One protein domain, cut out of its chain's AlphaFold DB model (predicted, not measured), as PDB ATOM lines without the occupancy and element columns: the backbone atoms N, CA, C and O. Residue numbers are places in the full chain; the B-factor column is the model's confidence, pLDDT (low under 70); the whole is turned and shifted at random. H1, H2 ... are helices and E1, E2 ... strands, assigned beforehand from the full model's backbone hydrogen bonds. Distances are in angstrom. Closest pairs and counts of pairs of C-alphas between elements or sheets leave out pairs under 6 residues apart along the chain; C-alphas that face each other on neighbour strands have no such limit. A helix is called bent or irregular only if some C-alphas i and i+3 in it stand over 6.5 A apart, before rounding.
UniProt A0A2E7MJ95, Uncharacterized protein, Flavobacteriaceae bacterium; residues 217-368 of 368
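Overview. This is residues 217 to 368 of the 368 residues of an uncharacterized protein of Flavobacteriaceae bacterium (UniProt A0A2E7MJ95). The main part of this domain is a broad, twisted wall of long antiparallel strands, E4, E7, E8, E9, E10 and E11, side by side, with E10 and E11 bending sharply at residues 345 and 359. At one end of the wall lie the hairpin of E1 and E2, the short helices H1 and H2 and a separate small hairpin of E5 and E6, while the loop between E9 and E10 reaches out at the other end. The printed part has 152 residues with two named helices and eleven named strands, in the order E1 E2 E3 E4 H1 E5 E6 E7 E8 H2 E9 E10 E11, and is mostly strand. It is only just loose, close to compact, with a radius of gyration of the C-alphas of 18.2 A, and elongated, spanning 61 by 39 by 25 A.

Arrangement. In the branched sheet, E7 (residues 285 to 295) and E8 (298 to 306) form an antiparallel hairpin, with N 291 and O 302 at 2.8 A. On the other side of E8 is E9 (318 to 327), antiparallel, with N 303 and O 321 at 2.8 A. E9, E10 (337 to 349) and E11 (355 to 367) form a meander, each strand the antiparallel neighbour of the one before; N 322 and O 342 are 2.8 A apart, N 343 and O 361 2.7 A. E10 bends by 109 degrees at residue 345 and E11 by 99 degrees at 359. On the other side of E7 is E4 (242 to 251), antiparallel, with N 245 and O 290 at 2.8 A. E4's pairing is staggered: on one side of it lie E3 (237 to 239), with N 237 and O 244 at 2.8 A, and E2 (227 to 232), with N 250 and O 230 at 2.8 A. E1 (217 to 221) forms a hairpin with E2, N 219 and O 229 being 2.8 A apart. H1 (252 to 257) only grazes this sheet, with residues 252 to 255; the C-alphas of Phe 229 and Leu 252, the closest of E2 and H1, are 5.4 A apart. H2 (311 to 317) is on the sheet at a height of 4.9 A, over none of its strands. E5 (259 to 263) and E6 (275 to 278) form an antiparallel hairpin, with N 260 and O 277 at 3.0 A. Every O i to N i+4 pair of H1 is within hydrogen-bond range; H2 has 1 of 3, and 3 of 4 O i to N i+3 pairs.

Along the chain. E1 begins at C-alpha 217 (-4.087, 33.528, -37.960), and E11 ends at C-alpha 367 (8.072, 26.068, -6.237). From first to last C-alpha, E7 is 30.5 A long, E9 30.0 A and E4 28.7 A. H2 is irregular, C-alphas 312 and 315 being 8.1 A apart.

Size, cuts and confidence. The C-alphas farthest apart, of Asn 258 and Lys 331, are 61.1 A apart. The printed part has no cut, and the link from E5 to E6 is long. Mean pLDDT of the printed part is 89.1; residues 333 to 334 and 351 to 355 are under 70.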
ATOM      1  N   ARG A 217      -4.760  34.821 -38.104       76.56
ATOM      2  CA  ARG A 217      -4.087  33.528 -37.960       76.56
ATOM      3  C   ARG A 217      -4.885  32.480 -38.719       76.56
ATOM      4  O   ARG A 217      -6.103  32.467 -38.597       76.56
ATOM      5  N   ILE A 218      -4.221  31.618 -39.474       75.81
ATOM      6  CA  ILE A 218      -4.841  30.437 -40.089       75.81
ATOM      7  C   ILE A 218      -4.333  29.221 -39.301       75.81
ATOM      8  O   ILE A 218      -3.199  29.236 -38.827       75.81
ATOM      9  N   GLY A 219      -5.153  28.207 -39.050       76.62
ATOM     10  CA  GLY A 219      -4.762  27.093 -38.186       76.62
ATOM     11  C   GLY A 219      -5.346  25.748 -38.590       76.62
ATOM     12  O   GLY A 219      -6.415  25.695 -39.178       76.62
ATOM     13  N   ILE A 220      -4.566  24.713 -38.277       79.31
ATOM     14  CA  ILE A 220      -4.751  23.257 -38.309       79.31
ATOM     15  C   ILE A 220      -5.311  22.590 -37.042       79.31
ATOM     16  O   ILE A 220      -4.484  22.254 -36.198       79.31
ATOM     17  N   ASP A 221      -6.614  22.374 -36.841       83.06
ATOM     18  CA  ASP A 221      -7.099  21.657 -35.639       83.06
ATOM     19  C   ASP A 221      -8.190  20.634 -35.957       83.06
ATOM     20  O   ASP A 221      -9.373  20.966 -36.027       83.06
ATOM     21  N   ASN A 222      -7.780  19.380 -36.126       85.50
ATOM     22  CA  ASN A 222      -8.688  18.283 -36.459       85.50
ATOM     23  C   ASN A 222      -9.491  17.771 -35.257       85.50
ATOM     24  O   ASN A 222     -10.525  17.145 -35.457       85.50
ATOM     25  N   GLU A 223      -9.029  18.007 -34.028       83.62
ATOM     26  CA  GLU A 223      -9.626  17.403 -32.832       83.62
ATOM     27  C   GLU A 223     -10.785  18.242 -32.288       83.62
ATOM     28  O   GLU A 223     -11.782  17.691 -31.829       83.62
ATOM     29  N   GLU A 224     -10.670  19.573 -32.329       87.69
ATOM     30  CA  GLU A 224     -11.684  20.466 -31.751       87.69
ATOM     31  C   GLU A 224     -12.387  21.380 -32.745       87.69
ATOM     32  O   GLU A 224     -13.421  21.964 -32.408       87.69
ATOM     33  N   LYS A 225     -11.804  21.578 -33.928       91.81
ATOM     34  CA  LYS A 225     -12.292  22.551 -34.921       91.81
ATOM     35  C   LYS A 225     -12.547  21.904 -36.278       91.81
ATOM     36  O   LYS A 225     -12.850  22.606 -37.241       91.81
ATOM     37  N   ASP A 226     -12.422  20.576 -36.333       92.38
ATOM     38  CA  ASP A 226     -12.624  19.720 -37.501       92.38
ATOM     39  C   ASP A 226     -11.706  20.050 -38.701       92.38
ATOM     40  O   ASP A 226     -11.941  19.576 -39.807       92.38
ATOM     41  N   GLY A 227     -10.648  20.846 -38.487       89.50
ATOM     42  CA  GLY A 227      -9.562  21.134 -39.425       89.50
ATOM     43  C   GLY A 227      -9.205  22.624 -39.532       89.50
ATOM     44  O   GLY A 227      -8.869  23.261 -38.532       89.50
ATOM     45  N   LEU A 228      -9.160  23.168 -40.757       88.62
ATOM     46  CA  LEU A 228      -8.773  24.551 -41.050       88.62
ATOM     47  C   LEU A 228      -9.704  25.555 -40.377       88.62
ATOM     48  O   LEU A 228     -10.929  25.519 -40.521       88.62
ATOM     49  N   PHE A 229      -9.089  26.541 -39.746       87.62
ATOM     50  CA  PHE A 229      -9.788  27.675 -39.182       87.62
ATOM     51  C   PHE A 229      -9.031  28.975 -39.400       87.62
ATOM     52  O   PHE A 229      -7.806  29.001 -39.535       87.62
ATOM     53  N   ILE A 230      -9.769  30.077 -39.394       87.75
ATOM     54  CA  ILE A 230      -9.215  31.428 -39.382       87.75
ATOM     55  C   ILE A 230      -9.516  32.030 -38.015       87.75
ATOM     56  O   ILE A 230     -10.612  31.885 -37.496       87.75
ATOM     57  N   SER A 231      -8.553  32.714 -37.416       86.94
ATOM     58  CA  SER A 231      -8.715  33.398 -36.138       86.94
ATOM     59  C   SER A 231      -8.158  34.809 -36.195       86.94
ATOM     60  O   SER A 231      -7.258  35.100 -36.985       86.94
ATOM     61  N   ARG A 232      -8.697  35.711 -35.375       83.88
ATOM     62  CA  ARG A 232      -8.252  37.106 -35.347       83.88
ATOM     63  C   ARG A 232      -8.089  37.636 -33.930       83.88
ATOM     64  O   ARG A 232      -9.072  37.927 -33.275       83.88
ATOM     65  N   THR A 233      -6.865  37.884 -33.488       84.31
ATOM     66  CA  THR A 233      -6.578  38.443 -32.159       84.31
ATOM     67  C   THR A 233      -6.940  39.931 -32.072       84.31
ATOM     68  O   THR A 233      -6.522  40.733 -32.913       84.31
ATOM     69  N   SER A 234      -7.702  40.328 -31.052       85.12
ATOM     70  CA  SER A 234      -8.011  41.733 -30.766       85.12
ATOM     71  C   SER A 234      -6.810  42.492 -30.188       85.12
ATOM     72  O   SER A 234      -5.849  41.900 -29.695       85.12
ATOM     73  N   ASP A 235      -6.881  43.827 -30.198       79.19
ATOM     74  CA  ASP A 235      -6.050  44.611 -29.276       79.19
ATOM     75  C   ASP A 235      -6.466  44.286 -27.826       79.19
ATOM     76  O   ASP A 235      -7.639  43.960 -27.604       79.19
ATOM     77  N   PRO A 236      -5.547  44.355 -26.846       86.12
ATOM     78  CA  PRO A 236      -5.903  44.154 -25.448       86.12
ATOM     79  C   PRO A 236      -6.843  45.266 -24.966       86.12
ATOM     80  O   PRO A 236      -6.517  46.453 -25.053       86.12
ATOM     81  N   LEU A 237      -8.000  44.873 -24.435       91.31
ATOM     82  CA  LEU A 237      -8.920  45.733 -23.703       91.31
ATOM     83  C   LEU A 237      -8.477  45.770 -22.238       91.31
ATOM     84  O   LEU A 237      -8.524  44.754 -21.546       91.31
ATOM     85  N   LYS A 238      -8.035  46.939 -21.771       93.75
ATOM     86  CA  LYS A 238      -7.592  47.120 -20.385       93.75
ATOM     87  C   LYS A 238      -8.782  47.442 -19.487       93.75
ATOM     88  O   LYS A 238      -9.441  48.457 -19.698       93.75
ATOM     89  N   ILE A 239      -9.019  46.621 -18.469       94.19
ATOM     90  CA  ILE A 239     -10.013  46.859 -17.415       94.19
ATOM     91  C   ILE A 239      -9.290  46.740 -16.072       94.19
ATOM     92  O   ILE A 239      -8.883  45.651 -15.669       94.19
ATOM     93  N   LYS A 240      -9.121  47.865 -15.365       93.50
ATOM     94  CA  LYS A 240      -8.283  47.948 -14.153       93.50
ATOM     95  C   LYS A 240      -6.867  47.406 -14.436       93.50
ATOM     96  O   LYS A 240      -6.199  47.897 -15.341       93.50
ATOM     97  N   ASN A 241      -6.436  46.388 -13.693       95.00
ATOM     98  CA  ASN A 241      -5.123  45.754 -13.813       95.00
ATOM     99  C   ASN A 241      -5.146  44.494 -14.697       95.00
ATOM    100  O   ASN A 241      -4.223  43.684 -14.619       95.00
ATOM    101  N   LEU A 242      -6.209  44.301 -15.486       95.88
ATOM    102  CA  LEU A 242      -6.411  43.139 -16.345       95.88
ATOM    103  C   LEU A 242      -6.439  43.547 -17.818       95.88
ATOM    104  O   LEU A 242      -7.127  44.492 -18.208       95.88
ATOM    105  N   ASP A 243      -5.728  42.782 -18.633       95.31
ATOM    106  CA  ASP A 243      -5.691  42.882 -20.083       95.31
ATOM    107  C   ASP A 243      -6.499  41.719 -20.676       95.31
ATOM    108  O   ASP A 243      -6.113  40.554 -20.569       95.31
ATOM    109  N   PHE A 244      -7.620  42.040 -21.321       95.56
ATOM    110  CA  PHE A 244      -8.490  41.081 -21.999       95.56
ATOM    111  C   PHE A 244      -8.184  41.061 -23.496       95.56
ATOM    112  O   PHE A 244      -8.221  42.098 -24.158       95.56
ATOM    113  N   ARG A 245      -7.920  39.885 -24.066       92.94
ATOM    114  CA  ARG A 245      -7.793  39.689 -25.517       92.94
ATOM    115  C   ARG A 245      -8.849  38.704 -25.995       92.94
ATOM    116  O   ARG A 245      -8.920  37.581 -25.503       92.94
ATOM    117  N   PHE A 246      -9.640  39.133 -26.971       93.12
ATOM    118  CA  PHE A 246     -10.660  38.321 -27.624       93.12
ATOM    119  C   PHE A 246     -10.121  37.821 -28.965       93.12
ATOM    120  O   PHE A 246      -9.543  38.589 -29.740       93.12
ATOM    121  N   VAL A 247     -10.277  36.531 -29.232       92.75
ATOM    122  CA  VAL A 247      -9.769  35.874 -30.435       92.75
ATOM    123  C   VAL A 247     -10.920  35.114 -31.089       92.75
ATOM    124  O   VAL A 247     -11.042  33.914 -30.863       92.75
ATOM    125  N   PRO A 248     -11.782  35.782 -31.875       93.81
ATOM    126  CA  PRO A 248     -12.785  35.110 -32.688       93.81
ATOM    127  C   PRO A 248     -12.130  34.128 -33.655       93.81
ATOM    128  O   PRO A 248     -11.050  34.402 -34.197       93.81
ATOM    129  N   GLU A 249     -12.815  33.017 -33.893       94.06
ATOM    130  CA  GLU A 249     -12.411  31.939 -34.786       94.06
ATOM    131  C   GLU A 249     -13.574  31.552 -35.717       94.06
ATOM    132  O   GLU A 249     -14.735  31.613 -35.318       94.06
ATOM    133  N   LEU A 250     -13.253  31.176 -36.955       95.44
ATOM    134  CA  LEU A 250     -14.172  30.699 -37.988       95.44
ATOM    135  C   LEU A 250     -13.674  29.342 -38.498       95.44
ATOM    136  O   LEU A 250     -12.532  29.254 -38.959       95.44
ATOM    137  N   TYR A 251     -14.515  28.312 -38.431       95.00
ATOM    138  CA  TYR A 251     -14.156  26.920 -38.724       95.00
ATOM    139  C   TYR A 251     -14.555  26.536 -40.150       95.00
ATOM    140  O   TYR A 251     -15.718  26.264 -40.434       95.00
ATOM    141  N   LEU A 252     -13.583  26.541 -41.068       93.81
ATOM    142  CA  LEU A 252     -13.844  26.434 -42.503       93.81
ATOM    143  C   LEU A 252     -14.238  25.018 -42.928       93.81
ATOM    144  O   LEU A 252     -15.251  24.895 -43.614       93.81
ATOM    145  N   GLN A 253     -13.525  23.954 -42.508       90.81
ATOM    146  CA  GLN A 253     -13.967  22.603 -42.910       90.81
ATOM    147  C   GLN A 253     -15.324  22.280 -42.306       90.81
ATOM    148  O   GLN A 253     -16.132  21.645 -42.965       90.81
ATOM    149  N   ARG A 254     -15.589  22.728 -41.073       94.19
ATOM    150  CA  ARG A 254     -16.885  22.512 -40.430       94.19
ATOM    151  C   ARG A 254     -18.018  23.098 -41.282       94.19
ATOM    152  O   ARG A 254     -19.001  22.412 -41.527       94.19
ATOM    153  N   ILE A 255     -17.853  24.321 -41.798       95.50
ATOM    154  CA  ILE A 255     -18.819  24.954 -42.716       95.50
ATOM    155  C   ILE A 255     -18.962  24.158 -44.017       95.50
ATOM    156  O   ILE A 255     -20.081  23.901 -44.446       95.50
ATOM    157  N   LEU A 256     -17.845  23.771 -44.640       94.69
ATOM    158  CA  LEU A 256     -17.852  23.072 -45.931       94.69
ATOM    159  C   LEU A 256     -18.459  21.667 -45.841       94.69
ATOM    160  O   LEU A 256     -19.220  21.272 -46.719       94.69
ATOM    161  N   ASN A 257     -18.148  20.930 -44.776       93.88
ATOM    162  CA  ASN A 257     -18.617  19.562 -44.569       93.88
ATOM    163  C   ASN A 257     -20.018  19.516 -43.942       93.88
ATOM    164  O   ASN A 257     -20.661  18.473 -43.951       93.88
ATOM    165  N   ASN A 258     -20.489  20.639 -43.387       94.81
ATOM    166  CA  ASN A 258     -21.760  20.765 -42.679       94.81
ATOM    167  C   ASN A 258     -21.945  19.763 -41.516       94.81
ATOM    168  O   ASN A 258     -23.056  19.340 -41.190       94.81
ATOM    169  N   GLU A 259     -20.844  19.385 -40.870       94.75
ATOM    170  CA  GLU A 259     -20.800  18.410 -39.782       94.75
ATOM    171  C   GLU A 259     -19.603  18.660 -38.860       94.75
ATOM    172  O   GLU A 259     -18.655  19.360 -39.218       94.75
ATOM    173  N   THR A 260     -19.644  18.081 -37.660       95.06
ATOM    174  CA  THR A 260     -18.554  18.147 -36.680       95.06
ATOM    175  C   THR A 260     -18.342  16.802 -35.993       95.06
ATOM    176  O   THR A 260     -19.304  16.086 -35.713       95.06
ATOM    177  N   TYR A 261     -17.085  16.487 -35.688       92.81
ATOM    178  CA  TYR A 261     -16.647  15.346 -34.881       92.81
ATOM    179  C   TYR A 261     -16.078  15.810 -33.535       92.81
ATOM    180  O   TYR A 261     -15.398  15.054 -32.855       92.81
ATOM    181  N   SER A 262     -16.336  17.054 -33.129       91.69
ATOM    182  CA  SER A 262     -15.718  17.649 -31.938       91.69
ATOM    183  C   SER A 262     -16.464  17.349 -30.625       91.69
ATOM    184  O   SER A 262     -16.022  17.780 -29.562       91.69
ATOM    185  N   TYR A 263     -17.604  16.644 -30.673       91.69
ATOM    186  CA  TYR A 263     -18.521  16.474 -29.533       91.69
ATOM    187  C   TYR A 263     -18.949  15.009 -29.331       91.69
ATOM    188  O   TYR A 263     -19.242  14.297 -30.296       91.69
ATOM    189  N   ARG A 264     -19.057  14.560 -28.079       90.25
ATOM    190  CA  ARG A 264     -19.566  13.229 -27.685       90.25
ATOM    191  C   ARG A 264     -21.087  13.220 -27.666       90.25
ATOM    192  O   ARG A 264     -21.717  14.278 -27.647       90.25
ATOM    193  N   LYS A 265     -21.736  12.055 -27.696       88.62
ATOM    194  CA  LYS A 265     -23.205  12.006 -27.626       88.62
ATOM    195  C   LYS A 265     -23.677  12.537 -26.266       88.62
ATOM    196  O   LYS A 265     -22.988  12.448 -25.253       88.62
ATOM    197  N   LYS A 266     -24.858  13.159 -26.241       85.25
ATOM    198  CA  LYS A 266     -25.405  13.725 -25.002       85.25
ATOM    199  C   LYS A 266     -25.643  12.596 -23.991       85.25
ATOM    200  O   LYS A 266     -26.431  11.702 -24.282       85.25
ATOM    201  N   GLY A 267     -25.017  12.696 -22.820       84.00
ATOM    202  CA  GLY A 267     -25.115  11.701 -21.746       84.00
ATOM    203  C   GLY A 267     -24.005  10.648 -21.745       84.00
ATOM    204  O   GLY A 267     -23.969   9.843 -20.821       84.00
ATOM    205  N   ASP A 268     -23.102  10.664 -22.729       86.38
ATOM    206  CA  ASP A 268     -21.951   9.760 -22.752       86.38
ATOM    207  C   ASP A 268     -20.919  10.111 -21.666       86.38
ATOM    208  O   ASP A 268     -20.855  11.242 -21.170       86.38
ATOM    209  N   SER A 269     -20.076   9.129 -21.329       82.38
ATOM    210  CA  SER A 269     -18.919   9.332 -20.455       82.38
ATOM    211  C   SER A 269     -17.951  10.351 -21.060       82.38
ATOM    212  O   SER A 269     -17.781  10.434 -22.276       82.38
ATOM    213  N   ILE A 270     -17.223  11.072 -20.207       75.81
ATOM    214  CA  ILE A 270     -16.148  11.982 -20.631       75.81
ATOM    215  C   ILE A 270     -15.031  11.271 -21.415       75.81
ATOM    216  O   ILE A 270     -14.358  11.904 -22.226       75.81
ATOM    217  N   THR A 271     -14.864   9.963 -21.196       79.12
ATOM    218  CA  THR A 271     -13.890   9.102 -21.883       79.12
ATOM    219  C   THR A 271     -14.423   8.494 -23.182       79.12
ATOM    220  O   THR A 271     -13.676   7.820 -23.886       79.12
ATOM    221  N   SER A 272     -15.701   8.702 -23.508       85.31
ATOM    222  CA  SER A 272     -16.291   8.197 -24.747       85.31
ATOM    223  C   SER A 272     -15.717   8.926 -25.970       85.31
ATOM    224  O   SER A 272     -15.393  10.114 -25.882       85.31
ATOM    225  N   PRO A 273     -15.612   8.251 -27.128       86.38
ATOM    226  CA  PRO A 273     -15.179   8.897 -28.359       86.38
ATOM    227  C   PRO A 273     -16.186   9.962 -28.800       86.38
ATOM    228  O   PRO A 273     -17.390   9.870 -28.542       86.38
ATOM    229  N   THR A 274     -15.695  10.981 -29.498       90.44
ATOM    230  CA  THR A 274     -16.573  11.946 -30.151       90.44
ATOM    231  C   THR A 274     -17.321  11.296 -31.316       90.44
ATOM    232  O   THR A 274     -16.937  10.254 -31.848       90.44
ATOM    233  N   THR A 275     -18.441  11.898 -31.703       91.44
ATOM    234  CA  THR A 275     -19.344  11.348 -32.720       91.44
ATOM    235  C   THR A 275     -19.670  12.409 -33.756       91.44
ATOM    236  O   THR A 275     -19.714  13.601 -33.445       91.44
ATOM    237  N   LYS A 276     -19.925  11.970 -34.989       94.38
ATOM    238  CA  LYS A 276     -20.392  12.833 -36.072       94.38
ATOM    239  C   LYS A 276     -21.736  13.458 -35.701       94.38
ATOM    240  O   LYS A 276     -22.683  12.741 -35.372       94.38
ATOM    241  N   LYS A 277     -21.840  14.782 -35.791       91.06
ATOM    242  CA  LYS A 277     -23.073  15.526 -35.515       91.06
ATOM    243  C   LYS A 277     -23.366  16.575 -36.582       91.06
ATOM    244  O   LYS A 277     -22.425  17.166 -37.117       91.06
ATOM    245  N   PRO A 278     -24.656  16.862 -36.844       91.81
ATOM    246  CA  PRO A 278     -25.030  18.039 -37.611       91.81
ATOM    247  C   PRO A 278     -24.619  19.307 -36.856       91.81
ATOM    248  O   PRO A 278     -24.541  19.319 -35.622       91.81
ATOM    249  N   ILE A 279     -24.381  20.373 -37.610       93.31
ATOM    250  CA  ILE A 279     -23.990  21.672 -37.067       93.31
ATOM    251  C   ILE A 279     -25.104  22.700 -37.207       93.31
ATOM    252  O   ILE A 279     -25.978  22.606 -38.066       93.31
ATOM    253  N   THR A 280     -25.046  23.714 -36.357       94.12
ATOM    254  CA  THR A 280     -25.851  24.933 -36.477       94.12
ATOM    255  C   THR A 280     -24.960  26.110 -36.870       94.12
ATOM    256  O   THR A 280     -23.735  26.018 -36.808       94.12
ATOM    257  N   LEU A 281     -25.548  27.259 -37.214       94.62
ATOM    258  CA  LEU A 281     -24.782  28.490 -37.473       94.62
ATOM    259  C   LEU A 281     -23.864  28.878 -36.301       94.62
ATOM    260  O   LEU A 281     -22.789  29.436 -36.507       94.62
ATOM    261  N   ALA A 282     -24.266  28.554 -35.070       95.38
ATOM    262  CA  ALA A 282     -23.472  28.804 -33.872       95.38
ATOM    263  C   ALA A 282     -22.178  27.966 -33.823       95.38
ATOM    264  O   ALA A 282     -21.233  28.319 -33.126       95.38
ATOM    265  N   ASP A 283     -22.091  26.889 -34.599       95.94
ATOM    266  CA  ASP A 283     -20.910  26.028 -34.645       95.94
ATOM    267  C   ASP A 283     -19.865  26.482 -35.639       95.94
ATOM    268  O   ASP A 283     -18.743  25.989 -35.595       95.94
ATOM    269  N   TYR A 284     -20.214  27.413 -36.525       96.00
ATOM    270  CA  TYR A 284     -19.279  27.970 -37.499       96.00
ATOM    271  C   TYR A 284     -18.216  28.814 -36.798       96.00
ATOM    272  O   TYR A 284     -17.110  28.987 -37.311       96.00
ATOM    273  N   PHE A 285     -18.565  29.338 -35.624       96.62
ATOM    274  CA  PHE A 285     -17.766  30.279 -34.874       96.62
ATOM    275  C   PHE A 285     -17.331  29.689 -33.543       96.62
ATOM    276  O   PHE A 285     -18.087  29.012 -32.853       96.62
ATOM    277  N   GLY A 286     -16.125  30.057 -33.143       96.00
ATOM    278  CA  GLY A 286     -15.667  29.901 -31.777       96.00
ATOM    279  C   GLY A 286     -14.866  31.111 -31.344       96.00
ATOM    280  O   GLY A 286     -14.766  32.120 -32.052       96.00
ATOM    281  N   THR A 287     -14.316  31.049 -30.142       95.62
ATOM    282  CA  THR A 287     -13.514  32.145 -29.619       95.62
ATOM    283  C   THR A 287     -12.547  31.695 -28.543       95.62
ATOM    284  O   THR A 287     -12.814  30.753 -27.801       95.62
ATOM    285  N   ARG A 288     -11.436  32.420 -28.407       94.62
ATOM    286  CA  ARG A 288     -10.583  32.357 -27.222       94.62
ATOM    287  C   ARG A 288     -10.565  33.689 -26.493       94.62
ATOM    288  O   ARG A 288     -10.410  34.748 -27.099       94.62
ATOM    289  N   ILE A 289     -10.675  33.618 -25.177       95.50
ATOM    290  CA  ILE A 289     -10.586  34.747 -24.262       95.50
ATOM    291  C   ILE A 289      -9.319  34.555 -23.438       95.50
ATOM    292  O   ILE A 289      -9.210  33.599 -22.670       95.50
ATOM    293  N   LEU A 290      -8.362  35.461 -23.617       95.31
ATOM    294  CA  LEU A 290      -7.121  35.499 -22.849       95.31
ATOM    295  C   LEU A 290      -7.213  36.649 -21.850       95.31
ATOM    296  O   LEU A 290      -7.497  37.781 -22.246       95.31
ATOM    297  N   VAL A 291      -6.959  36.364 -20.580       96.75
ATOM    298  CA  VAL A 291      -6.941  37.363 -19.511       96.75
ATOM    299  C   VAL A 291      -5.609  37.268 -18.794       96.75
ATOM    300  O   VAL A 291      -5.255  36.222 -18.257       96.75
ATOM    301  N   GLU A 292      -4.870  38.364 -18.780       96.75
ATOM    302  CA  GLU A 292      -3.582  38.466 -18.097       96.75
ATOM    303  C   GLU A 292      -3.581  39.721 -17.235       96.75
ATOM    304  O   GLU A 292      -4.153  40.741 -17.613       96.75
ATOM    305  N   GLY A 293      -2.937  39.684 -16.075       95.81
ATOM    306  CA  GLY A 293      -2.826  40.877 -15.245       95.81
ATOM    307  C   GLY A 293      -2.560  40.567 -13.788       95.81
ATOM    308  O   GLY A 293      -1.980  39.532 -13.460       95.81
ATOM    309  N   SER A 294      -2.984  41.467 -12.905       95.44
ATOM    310  CA  SER A 294      -2.898  41.257 -11.461       95.44
ATOM    311  C   SER A 294      -4.242  41.436 -10.765       95.44
ATOM    312  O   SER A 294      -5.005  42.359 -11.048       95.44
ATOM    313  N   VAL A 295      -4.516  40.542  -9.818       93.38
ATOM    314  CA  VAL A 295      -5.653  40.619  -8.898       93.38
ATOM    315  C   VAL A 295      -5.090  40.583  -7.484       93.38
ATOM    316  O   VAL A 295      -4.439  39.616  -7.083       93.38
ATOM    317  N   ALA A 296      -5.295  41.668  -6.735       90.06
ATOM    318  CA  ALA A 296      -4.613  41.914  -5.465       90.06
ATOM    319  C   ALA A 296      -3.081  41.777  -5.608       90.06
ATOM    320  O   ALA A 296      -2.456  42.538  -6.344       90.06
ATOM    321  N   SER A 297      -2.475  40.805  -4.924       90.75
ATOM    322  CA  SER A 297      -1.029  40.533  -4.977       90.75
ATOM    323  C   SER A 297      -0.657  39.327  -5.850       90.75
ATOM    324  O   SER A 297       0.498  38.904  -5.837       90.75
ATOM    325  N   TYR A 298      -1.617  38.778  -6.598       94.88
ATOM    326  CA  TYR A 298      -1.426  37.633  -7.482       94.88
ATOM    327  C   TYR A 298      -1.379  38.076  -8.943       94.88
ATOM    328  O   TYR A 298      -2.158  38.929  -9.372       94.88
ATOM    329  N   LYS A 299      -0.495  37.461  -9.721       96.50
ATOM    330  CA  LYS A 299      -0.517  37.495 -11.179       96.50
ATOM    331  C   LYS A 299      -1.556  36.490 -11.672       96.50
ATOM    332  O   LYS A 299      -1.454  35.311 -11.351       96.50
ATOM    333  N   LEU A 300      -2.528  36.954 -12.447       96.81
ATOM    334  CA  LEU A 300      -3.561  36.135 -13.074       96.81
ATOM    335  C   LEU A 300      -3.169  35.840 -14.523       96.81
ATOM    336  O   LEU A 300      -2.854  36.766 -15.268       96.81
ATOM    337  N   ASN A 301      -3.260  34.572 -14.927       96.38
ATOM    338  CA  ASN A 301      -3.346  34.181 -16.333       96.38
ATOM    339  C   ASN A 301      -4.545  33.246 -16.502       96.38
ATOM    340  O   ASN A 301      -4.633  32.236 -15.804       96.38
ATOM    341  N   SER A 302      -5.444  33.566 -17.424       96.00
ATOM    342  CA  SER A 302      -6.600  32.747 -17.769       96.00
ATOM    343  C   SER A 302      -6.738  32.625 -19.283       96.00
ATOM    344  O   SER A 302      -6.609  33.606 -20.015       96.00
ATOM    345  N   ILE A 303      -6.999  31.409 -19.744       94.88
ATOM    346  CA  ILE A 303      -7.248  31.058 -21.137       94.88
ATOM    347  C   ILE A 303      -8.562  30.292 -21.166       94.88
ATOM    348  O   ILE A 303      -8.671  29.228 -20.565       94.88
ATOM    349  N   ASN A 304      -9.553  30.826 -21.871       94.88
ATOM    350  CA  ASN A 304     -10.842  30.172 -22.067       94.88
ATOM    351  C   ASN A 304     -11.070  30.018 -23.565       94.88
ATOM    352  O   ASN A 304     -11.039  31.010 -24.289       94.88
ATOM    353  N   SER A 305     -11.256  28.793 -24.031       94.31
ATOM    354  CA  SER A 305     -11.487  28.460 -25.431       94.31
ATOM    355  C   SER A 305     -12.888  27.904 -25.588       94.31
ATOM    356  O   SER A 305     -13.287  27.047 -24.811       94.31
ATOM    357  N   PHE A 306     -13.602  28.380 -26.594       95.69
ATOM    358  CA  PHE A 306     -14.920  27.917 -26.989       95.69
ATOM    359  C   PHE A 306     -14.837  27.499 -28.447       95.69
ATOM    360  O   PHE A 306     -14.605  28.351 -29.304       95.69
ATOM    361  N   ASN A 307     -15.034  26.217 -28.742       94.00
ATOM    362  CA  ASN A 307     -15.061  25.731 -30.124       94.00
ATOM    363  C   ASN A 307     -16.472  25.738 -30.748       94.00
ATOM    364  O   ASN A 307     -16.681  25.145 -31.800       94.00
ATOM    365  N   SER A 308     -17.449  26.364 -30.091       95.81
ATOM    366  CA  SER A 308     -18.786  26.683 -30.606       95.81
ATOM    367  C   SER A 308     -19.412  27.752 -29.713       95.81
ATOM    368  O   SER A 308     -19.174  27.755 -28.500       95.81
ATOM    369  N   ILE A 309     -20.219  28.640 -30.297       94.62
ATOM    370  CA  ILE A 309     -21.046  29.612 -29.561       94.62
ATOM    371  C   ILE A 309     -22.470  29.091 -29.280       94.62
ATOM    372  O   ILE A 309     -23.334  29.854 -28.849       94.62
ATOM    373  N   ASP A 310     -22.734  27.798 -29.497       94.19
ATOM    374  CA  ASP A 310     -23.977  27.141 -29.083       94.19
ATOM    375  C   ASP A 310     -23.946  26.815 -27.582       94.19
ATOM    376  O   ASP A 310     -23.335  25.840 -27.129       94.19
ATOM    377  N   PHE A 311     -24.666  27.616 -26.797       90.19
ATOM    378  CA  PHE A 311     -24.754  27.454 -25.347       90.19
ATOM    379  C   PHE A 311     -25.359  26.113 -24.906       90.19
ATOM    380  O   PHE A 311     -25.103  25.683 -23.782       90.19
ATOM    381  N   LYS A 312     -26.107  25.404 -25.768       90.38
ATOM    382  CA  LYS A 312     -26.688  24.091 -25.429       90.38
ATOM    383  C   LYS A 312     -25.633  23.000 -25.231       90.38
ATOM    384  O   LYS A 312     -25.934  21.981 -24.613       90.38
ATOM    385  N   LYS A 313     -24.419  23.206 -25.745       89.44
ATOM    386  CA  LYS A 313     -23.280  22.282 -25.632       89.44
ATOM    387  C   LYS A 313     -22.038  22.944 -25.049       89.44
ATOM    388  O   LYS A 313     -20.923  22.488 -25.286       89.44
ATOM    389  N   ILE A 314     -22.225  24.008 -24.264       89.56
ATOM    390  CA  ILE A 314     -21.118  24.757 -23.661       89.56
ATOM    391  C   ILE A 314     -20.198  23.876 -22.815       89.56
ATOM    392  O   ILE A 314     -18.991  24.070 -22.830       89.56
ATOM    393  N   ASN A 315     -20.745  22.865 -22.139       88.25
ATOM    394  CA  ASN A 315     -19.980  21.888 -21.365       88.25
ATOM    395  C   ASN A 315     -18.949  21.121 -22.214       88.25
ATOM    396  O   ASN A 315     -17.880  20.776 -21.716       88.25
ATOM    397  N   GLU A 316     -19.249  20.882 -23.489       89.88
ATOM    398  CA  GLU A 316     -18.357  20.213 -24.435       89.88
ATOM    399  C   GLU A 316     -17.613  21.175 -25.358       89.88
ATOM    400  O   GLU A 316     -16.657  20.768 -26.016       89.88
ATOM    401  N   SER A 317     -18.032  22.438 -25.441       92.56
ATOM    402  CA  SER A 317     -17.354  23.419 -26.285       92.56
ATOM    403  C   SER A 317     -16.315  24.246 -25.546       92.56
ATOM    404  O   SER A 317     -15.397  24.764 -26.184       92.56
ATOM    405  N   ILE A 318     -16.428  24.347 -24.218       93.88
ATOM    406  CA  ILE A 318     -15.501  25.106 -23.387       93.88
ATOM    407  C   ILE A 318     -14.300  24.261 -22.947       93.88
ATOM    408  O   ILE A 318     -14.428  23.108 -22.524       93.88
ATOM    409  N   ARG A 319     -13.127  24.888 -22.991       91.94
ATOM    410  CA  ARG A 319     -11.928  24.529 -22.233       91.94
ATOM    411  C   ARG A 319     -11.453  25.751 -21.471       91.94
ATOM    412  O   ARG A 319     -11.436  26.851 -22.024       91.94
ATOM    413  N   SER A 320     -11.056  25.572 -20.221       94.44
ATOM    414  CA  SER A 320     -10.598  26.675 -19.377       94.44
ATOM    415  C   SER A 320      -9.319  26.299 -18.651       94.44
ATOM    416  O   SER A 320      -9.164  25.175 -18.190       94.44
ATOM    417  N   SER A 321      -8.397  27.243 -18.540       94.69
ATOM    418  CA  SER A 321      -7.226  27.148 -17.680       94.69
ATOM    419  C   SER A 321      -7.032  28.493 -17.000       94.69
ATOM    420  O   SER A 321      -6.994  29.535 -17.655       94.69
ATOM    421  N   ILE A 322      -6.954  28.484 -15.678       95.75
ATOM    422  CA  ILE A 322      -6.816  29.659 -14.826       95.75
ATOM    423  C   ILE A 322      -5.659  29.401 -13.875       95.75
ATOM    424  O   ILE A 322      -5.559  28.343 -13.259       95.75
ATOM    425  N   SER A 323      -4.781  30.385 -13.723       95.88
ATOM    426  CA  SER A 323      -3.700  30.341 -12.747       95.88
ATOM    427  C   SER A 323      -3.517  31.679 -12.049       95.88
ATOM    428  O   SER A 323      -3.567  32.737 -12.677       95.88
ATOM    429  N   LEU A 324      -3.276  31.613 -10.743       96.81
ATOM    430  CA  LEU A 324      -2.913  32.741  -9.895       96.81
ATOM    431  C   LEU A 324      -1.544  32.447  -9.299       96.81
ATOM    432  O   LEU A 324      -1.404  31.454  -8.591       96.81
ATOM    433  N   SER A 325      -0.542  33.286  -9.556       95.69
ATOM    434  CA  SER A 325       0.787  33.104  -8.967       95.69
ATOM    435  C   SER A 325       1.269  34.312  -8.176       95.69
ATOM    436  O   SER A 325       0.967  35.459  -8.502       95.69
ATOM    437  N   LYS A 326       2.000  34.062  -7.091       94.50
ATOM    438  CA  LYS A 326       2.572  35.092  -6.225       94.50
ATOM    439  C   LYS A 326       3.971  34.686  -5.798       94.50
ATOM    440  O   LYS A 326       4.174  33.622  -5.221       94.50
ATOM    441  N   LYS A 327       4.927  35.584  -6.031       91.19
ATOM    442  CA  LYS A 327       6.273  35.462  -5.472       91.19
ATOM    443  C   LYS A 327       6.224  35.813  -3.989       91.19
ATOM    444  O   LYS A 327       5.789  36.905  -3.618       91.19
ATOM    445  N   LEU A 328       6.655  34.882  -3.155       88.12
ATOM    446  CA  LEU A 328       6.731  35.033  -1.714       88.12
ATOM    447  C   LEU A 328       8.144  35.484  -1.343       88.12
ATOM    448  O   LEU A 328       9.142  34.925  -1.789       88.12
ATOM    449  N   LYS A 329       8.230  36.541  -0.533       80.94
ATOM    450  CA  LYS A 329       9.506  36.978   0.033       80.94
ATOM    451  C   LYS A 329       9.794  36.106   1.251       80.94
ATOM    452  O   LYS A 329       9.071  36.199   2.238       80.94
ATOM    453  N   ASN A 330      10.837  35.289   1.183       77.00
ATOM    454  CA  ASN A 330      11.338  34.525   2.320       77.00
ATOM    455  C   ASN A 330      12.802  34.918   2.579       77.00
ATOM    456  O   ASN A 330      13.557  35.160   1.639       77.00
ATOM    457  N   LYS A 331      13.185  35.038   3.856       73.19
ATOM    458  CA  LYS A 331      14.553  35.381   4.273       73.19
ATOM    459  C   LYS A 331      15.538  34.241   3.988       73.19
ATOM    460  O   LYS A 331      16.700  34.516   3.713       73.19
ATOM    461  N   THR A 332      15.068  32.994   4.023       74.69
ATOM    462  CA  THR A 332      15.918  31.795   3.905       74.69
ATOM    463  C   THR A 332      15.918  31.207   2.493       74.69
ATOM    464  O   THR A 332      16.942  30.730   2.018       74.69
ATOM    465  N   LEU A 333      14.779  31.268   1.797       69.25
ATOM    466  CA  LEU A 333      14.582  30.689   0.465       69.25
ATOM    467  C   LEU A 333      14.415  31.815  -0.566       69.25
ATOM    468  O   LEU A 333      13.423  32.550  -0.546       69.25
ATOM    469  N   LYS A 334      15.399  31.981  -1.456       68.56
ATOM    470  CA  LYS A 334      15.308  32.934  -2.571       68.56
ATOM    471  C   LYS A 334      14.413  32.322  -3.656       68.56
ATOM    472  O   LYS A 334      14.759  31.273  -4.170       68.56
ATOM    473  N   ASN A 335      13.349  33.035  -4.047       74.69
ATOM    474  CA  ASN A 335      12.464  32.757  -5.201       74.69
ATOM    475  C   ASN A 335      11.277  31.801  -5.007       74.69
ATOM    476  O   ASN A 335      10.760  31.265  -5.983       74.69
ATOM    477  N   LEU A 336      10.744  31.701  -3.795       89.19
ATOM    478  CA  LEU A 336       9.547  30.902  -3.548       89.19
ATOM    479  C   LEU A 336       8.319  31.453  -4.318       89.19
ATOM    480  O   LEU A 336       7.935  32.614  -4.147       89.19
ATOM    481  N   GLU A 337       7.691  30.642  -5.169       90.62
ATOM    482  CA  GLU A 337       6.495  30.989  -5.949       90.62
ATOM    483  C   GLU A 337       5.324  30.080  -5.568       90.62
ATOM    484  O   GLU A 337       5.367  28.862  -5.736       90.62
ATOM    485  N   LEU A 338       4.250  30.699  -5.079       93.88
ATOM    486  CA  LEU A 338       2.973  30.049  -4.819       93.88
ATOM    487  C   LEU A 338       2.084  30.192  -6.052       93.88
ATOM    488  O   LEU A 338       1.811  31.314  -6.479       93.88
ATOM    489  N   LYS A 339       1.608  29.075  -6.603       95.19
ATOM    490  CA  LYS A 339       0.715  29.028  -7.762       95.19
ATOM    491  C   LYS A 339      -0.547  28.236  -7.431       95.19
ATOM    492  O   LYS A 339      -0.472  27.048  -7.153       95.19
ATOM    493  N   TYR A 340      -1.701  28.875  -7.544       96.00
ATOM    494  CA  TYR A 340      -2.999  28.211  -7.615       96.00
ATOM    495  C   TYR A 340      -3.354  27.991  -9.080       96.00
ATOM    496  O   TYR A 340      -3.092  28.863  -9.915       96.00
ATOM    497  N   PHE A 341      -3.952  26.854  -9.402       94.69
ATOM    498  CA  PHE A 341      -4.473  26.593 -10.736       94.69
ATOM    499  C   PHE A 341      -5.839  25.919 -10.671       94.69
ATOM    500  O   PHE A 341      -6.139  25.196  -9.723       94.69
ATOM    501  N   ALA A 342      -6.646  26.183 -11.688       96.06
ATOM    502  CA  ALA A 342      -7.896  25.503 -11.967       96.06
ATOM    503  C   ALA A 342      -8.007  25.320 -13.481       96.06
ATOM    504  O   ALA A 342      -7.677  26.230 -14.243       96.06
ATOM    505  N   SER A 343      -8.454  24.159 -13.922       94.44
ATOM    506  CA  SER A 343      -8.599  23.812 -15.319       94.44
ATOM    507  C   SER A 343      -9.851  22.979 -15.545       94.44
ATOM    508  O   SER A 343     -10.315  22.241 -14.675       94.44
ATOM    509  N   TYR A 344     -10.416  23.148 -16.732       93.75
ATOM    510  CA  TYR A 344     -11.574  22.426 -17.212       93.75
ATOM    511  C   TYR A 344     -11.263  21.882 -18.600       93.75
ATOM    512  O   TYR A 344     -10.949  22.662 -19.509       93.75
ATOM    513  N   ARG A 345     -11.367  20.559 -18.752       89.62
ATOM    514  CA  ARG A 345     -11.048  19.819 -19.981       89.62
ATOM    515  C   ARG A 345      -9.637  20.121 -20.494       89.62
ATOM    516  O   ARG A 345      -9.434  20.467 -21.657       89.62
ATOM    517  N   GLU A 346      -8.663  20.024 -19.595       86.19
ATOM    518  CA  GLU A 346      -7.242  20.196 -19.891       86.19
ATOM    519  C   GLU A 346      -6.672  18.942 -20.550       86.19
ATOM    520  O   GLU A 346      -6.902  17.834 -20.080       86.19
ATOM    521  N   LYS A 347      -5.911  19.113 -21.632       80.56
ATOM    522  CA  LYS A 347      -5.161  18.022 -22.255       80.56
ATOM    523  C   LYS A 347      -3.792  17.909 -21.607       80.56
ATOM    524  O   LYS A 347      -3.065  18.898 -21.548       80.56
ATOM    525  N   ILE A 348      -3.450  16.711 -21.155       77.88
ATOM    526  CA  ILE A 348      -2.159  16.400 -20.552       77.88
ATOM    527  C   ILE A 348      -1.518  15.287 -21.360       77.88
ATOM    528  O   ILE A 348      -2.086  14.206 -21.502       77.88
ATOM    529  N   ASP A 349      -0.331  15.571 -21.876       74.62
ATOM    530  CA  ASP A 349       0.541  14.556 -22.445       74.62
ATOM    531  C   ASP A 349       1.275  13.852 -21.300       74.62
ATOM    532  O   ASP A 349       1.983  14.483 -20.511       74.62
ATOM    533  N   THR A 350       1.050  12.548 -21.173       73.00
ATOM    534  CA  THR A 350       1.684  11.727 -20.135       73.00
ATOM    535  C   THR A 350       2.994  11.092 -20.596       73.00
ATOM    536  O   THR A 350       3.633  10.382 -19.820       73.00
ATOM    537  N   GLY A 351       3.404  11.318 -21.847       66.06
ATOM    538  CA  GLY A 351       4.612  10.775 -22.469       66.06
ATOM    539  C   GLY A 351       4.568   9.273 -22.774       66.06
ATOM    540  O   GLY A 351       5.269   8.827 -23.676       66.06
ATOM    541  N   TYR A 352       3.751   8.493 -22.055       67.06
ATOM    542  CA  TYR A 352       3.666   7.033 -22.183       67.06
ATOM    543  C   TYR A 352       2.294   6.504 -22.637       67.06
ATOM    544  O   TYR A 352       2.249   5.410 -23.188       67.06
ATOM    545  N   HIS A 353       1.192   7.233 -22.410       55.69
ATOM    546  CA  HIS A 353      -0.184   6.758 -22.660       55.69
ATOM    547  C   HIS A 353      -1.013   7.710 -23.543       55.69
ATOM    548  O   HIS A 353      -2.221   7.839 -23.361       55.69
ATOM    549  N   ASP A 354      -0.378   8.371 -24.511       66.44
ATOM    550  CA  ASP A 354      -1.007   9.412 -25.333       66.44
ATOM    551  C   ASP A 354      -1.495  10.628 -24.505       66.44
ATOM    552  O   ASP A 354      -1.165  10.820 -23.324       66.44
ATOM    553  N   ILE A 355      -2.242  11.512 -25.171       69.19
ATOM    554  CA  ILE A 355      -2.844  12.712 -24.593       69.19
ATOM    555  C   ILE A 355      -4.150  12.332 -23.890       69.19
ATOM    556  O   ILE A 355      -5.098  11.865 -24.522       69.19
ATOM    557  N   HIS A 356      -4.244  12.625 -22.595       77.50
ATOM    558  CA  HIS A 356      -5.470  12.455 -21.818       77.50
ATOM    559  C   HIS A 356      -6.168  13.792 -21.563       77.50
ATOM    560  O   HIS A 356      -5.524  14.814 -21.337       77.50
ATOM    561  N   GLU A 357      -7.503  13.790 -21.559       82.38
ATOM    562  CA  GLU A 357      -8.313  14.954 -21.182       82.38
ATOM    563  C   GLU A 357      -8.731  14.843 -19.707       82.38
ATOM    564  O   GLU A 357      -9.499  13.961 -19.328       82.38
ATOM    565  N   ILE A 358      -8.248  15.761 -18.867       84.12
ATOM    566  CA  ILE A 358      -8.699  15.936 -17.486       84.12
ATOM    567  C   ILE A 358      -9.872  16.907 -17.469       84.12
ATOM    568  O   ILE A 358      -9.733  18.085 -17.795       84.12
ATOM    569  N   TYR A 359     -11.037  16.422 -17.045       87.56
ATOM    570  CA  TYR A 359     -12.264  17.214 -17.080       87.56
ATOM    571  C   TYR A 359     -12.275  18.361 -16.065       87.56
ATOM    572  O   TYR A 359     -12.630  19.472 -16.431       87.56
ATOM    573  N   ASN A 360     -11.844  18.117 -14.826       91.44
ATOM    574  CA  ASN A 360     -11.660  19.142 -13.799       91.44
ATOM    575  C   ASN A 360     -10.303  18.928 -13.129       91.44
ATOM    576  O   ASN A 360     -10.050  17.853 -12.591       91.44
ATOM    577  N   GLY A 361      -9.454  19.949 -13.131       91.75
ATOM    578  CA  GLY A 361      -8.196  19.966 -12.393       91.75
ATOM    579  C   GLY A 361      -8.140  21.203 -11.514       91.75
ATOM    580  O   GLY A 361      -8.473  22.295 -11.952       91.75
ATOM    581  N   TYR A 362      -7.732  21.074 -10.261       94.88
ATOM    582  CA  TYR A 362      -7.409  22.232  -9.434       94.88
ATOM    583  C   TYR A 362      -6.351  21.851  -8.419       94.88
ATOM    584  O   TYR A 362      -6.259  20.703  -7.989       94.88
ATOM    585  N   GLY A 363      -5.532  22.817  -8.032       94.94
ATOM    586  CA  GLY A 363      -4.474  22.539  -7.085       94.94
ATOM    587  C   GLY A 363      -3.622  23.739  -6.746       94.94
ATOM    588  O   GLY A 363      -3.813  24.862  -7.226       94.94
ATOM    589  N   ILE A 364      -2.659  23.459  -5.880       94.62
ATOM    590  CA  ILE A 364      -1.691  24.415  -5.371       94.62
ATOM    591  C   ILE A 364      -0.313  23.835  -5.650       94.62
ATOM    592  O   ILE A 364      -0.049  22.668  -5.380       94.62
ATOM    593  N   ASN A 365       0.563  24.656  -6.206       92.19
ATOM    594  CA  ASN A 365       1.950  24.322  -6.452       92.19
ATOM    595  C   ASN A 365       2.829  25.362  -5.758       92.19
ATOM    596  O   ASN A 365       2.642  26.564  -5.955       92.19
ATOM    597  N   LEU A 366       3.765  24.893  -4.942       90.00
ATOM    598  CA  LEU A 366       4.782  25.715  -4.310       90.00
ATOM    599  C   LEU A 366       6.129  25.334  -4.915       90.00
ATOM    600  O   LEU A 366       6.591  24.210  -4.730       90.00
ATOM    601  N   LYS A 367       6.743  26.261  -5.648       84.88
ATOM    602  CA  LYS A 367       8.072  26.068  -6.237       84.88
ATOM    603  C   LYS A 367       9.087  26.932  -5.509       84.88
ATOM    604  O   LYS A 367       8.754  28.044  -5.104       84.88
ATOM    605  N   ASN A 368      10.298  26.417  -5.348       75.12
ATOM    606  CA  ASN A 368      11.454  27.157  -4.854       75.12
ATOM    607  C   ASN A 368      12.501  27.265  -5.958       75.12
ATOM    608  O   ASN A 368      12.714  26.228  -6.627       75.12
TER     609      ASN A 368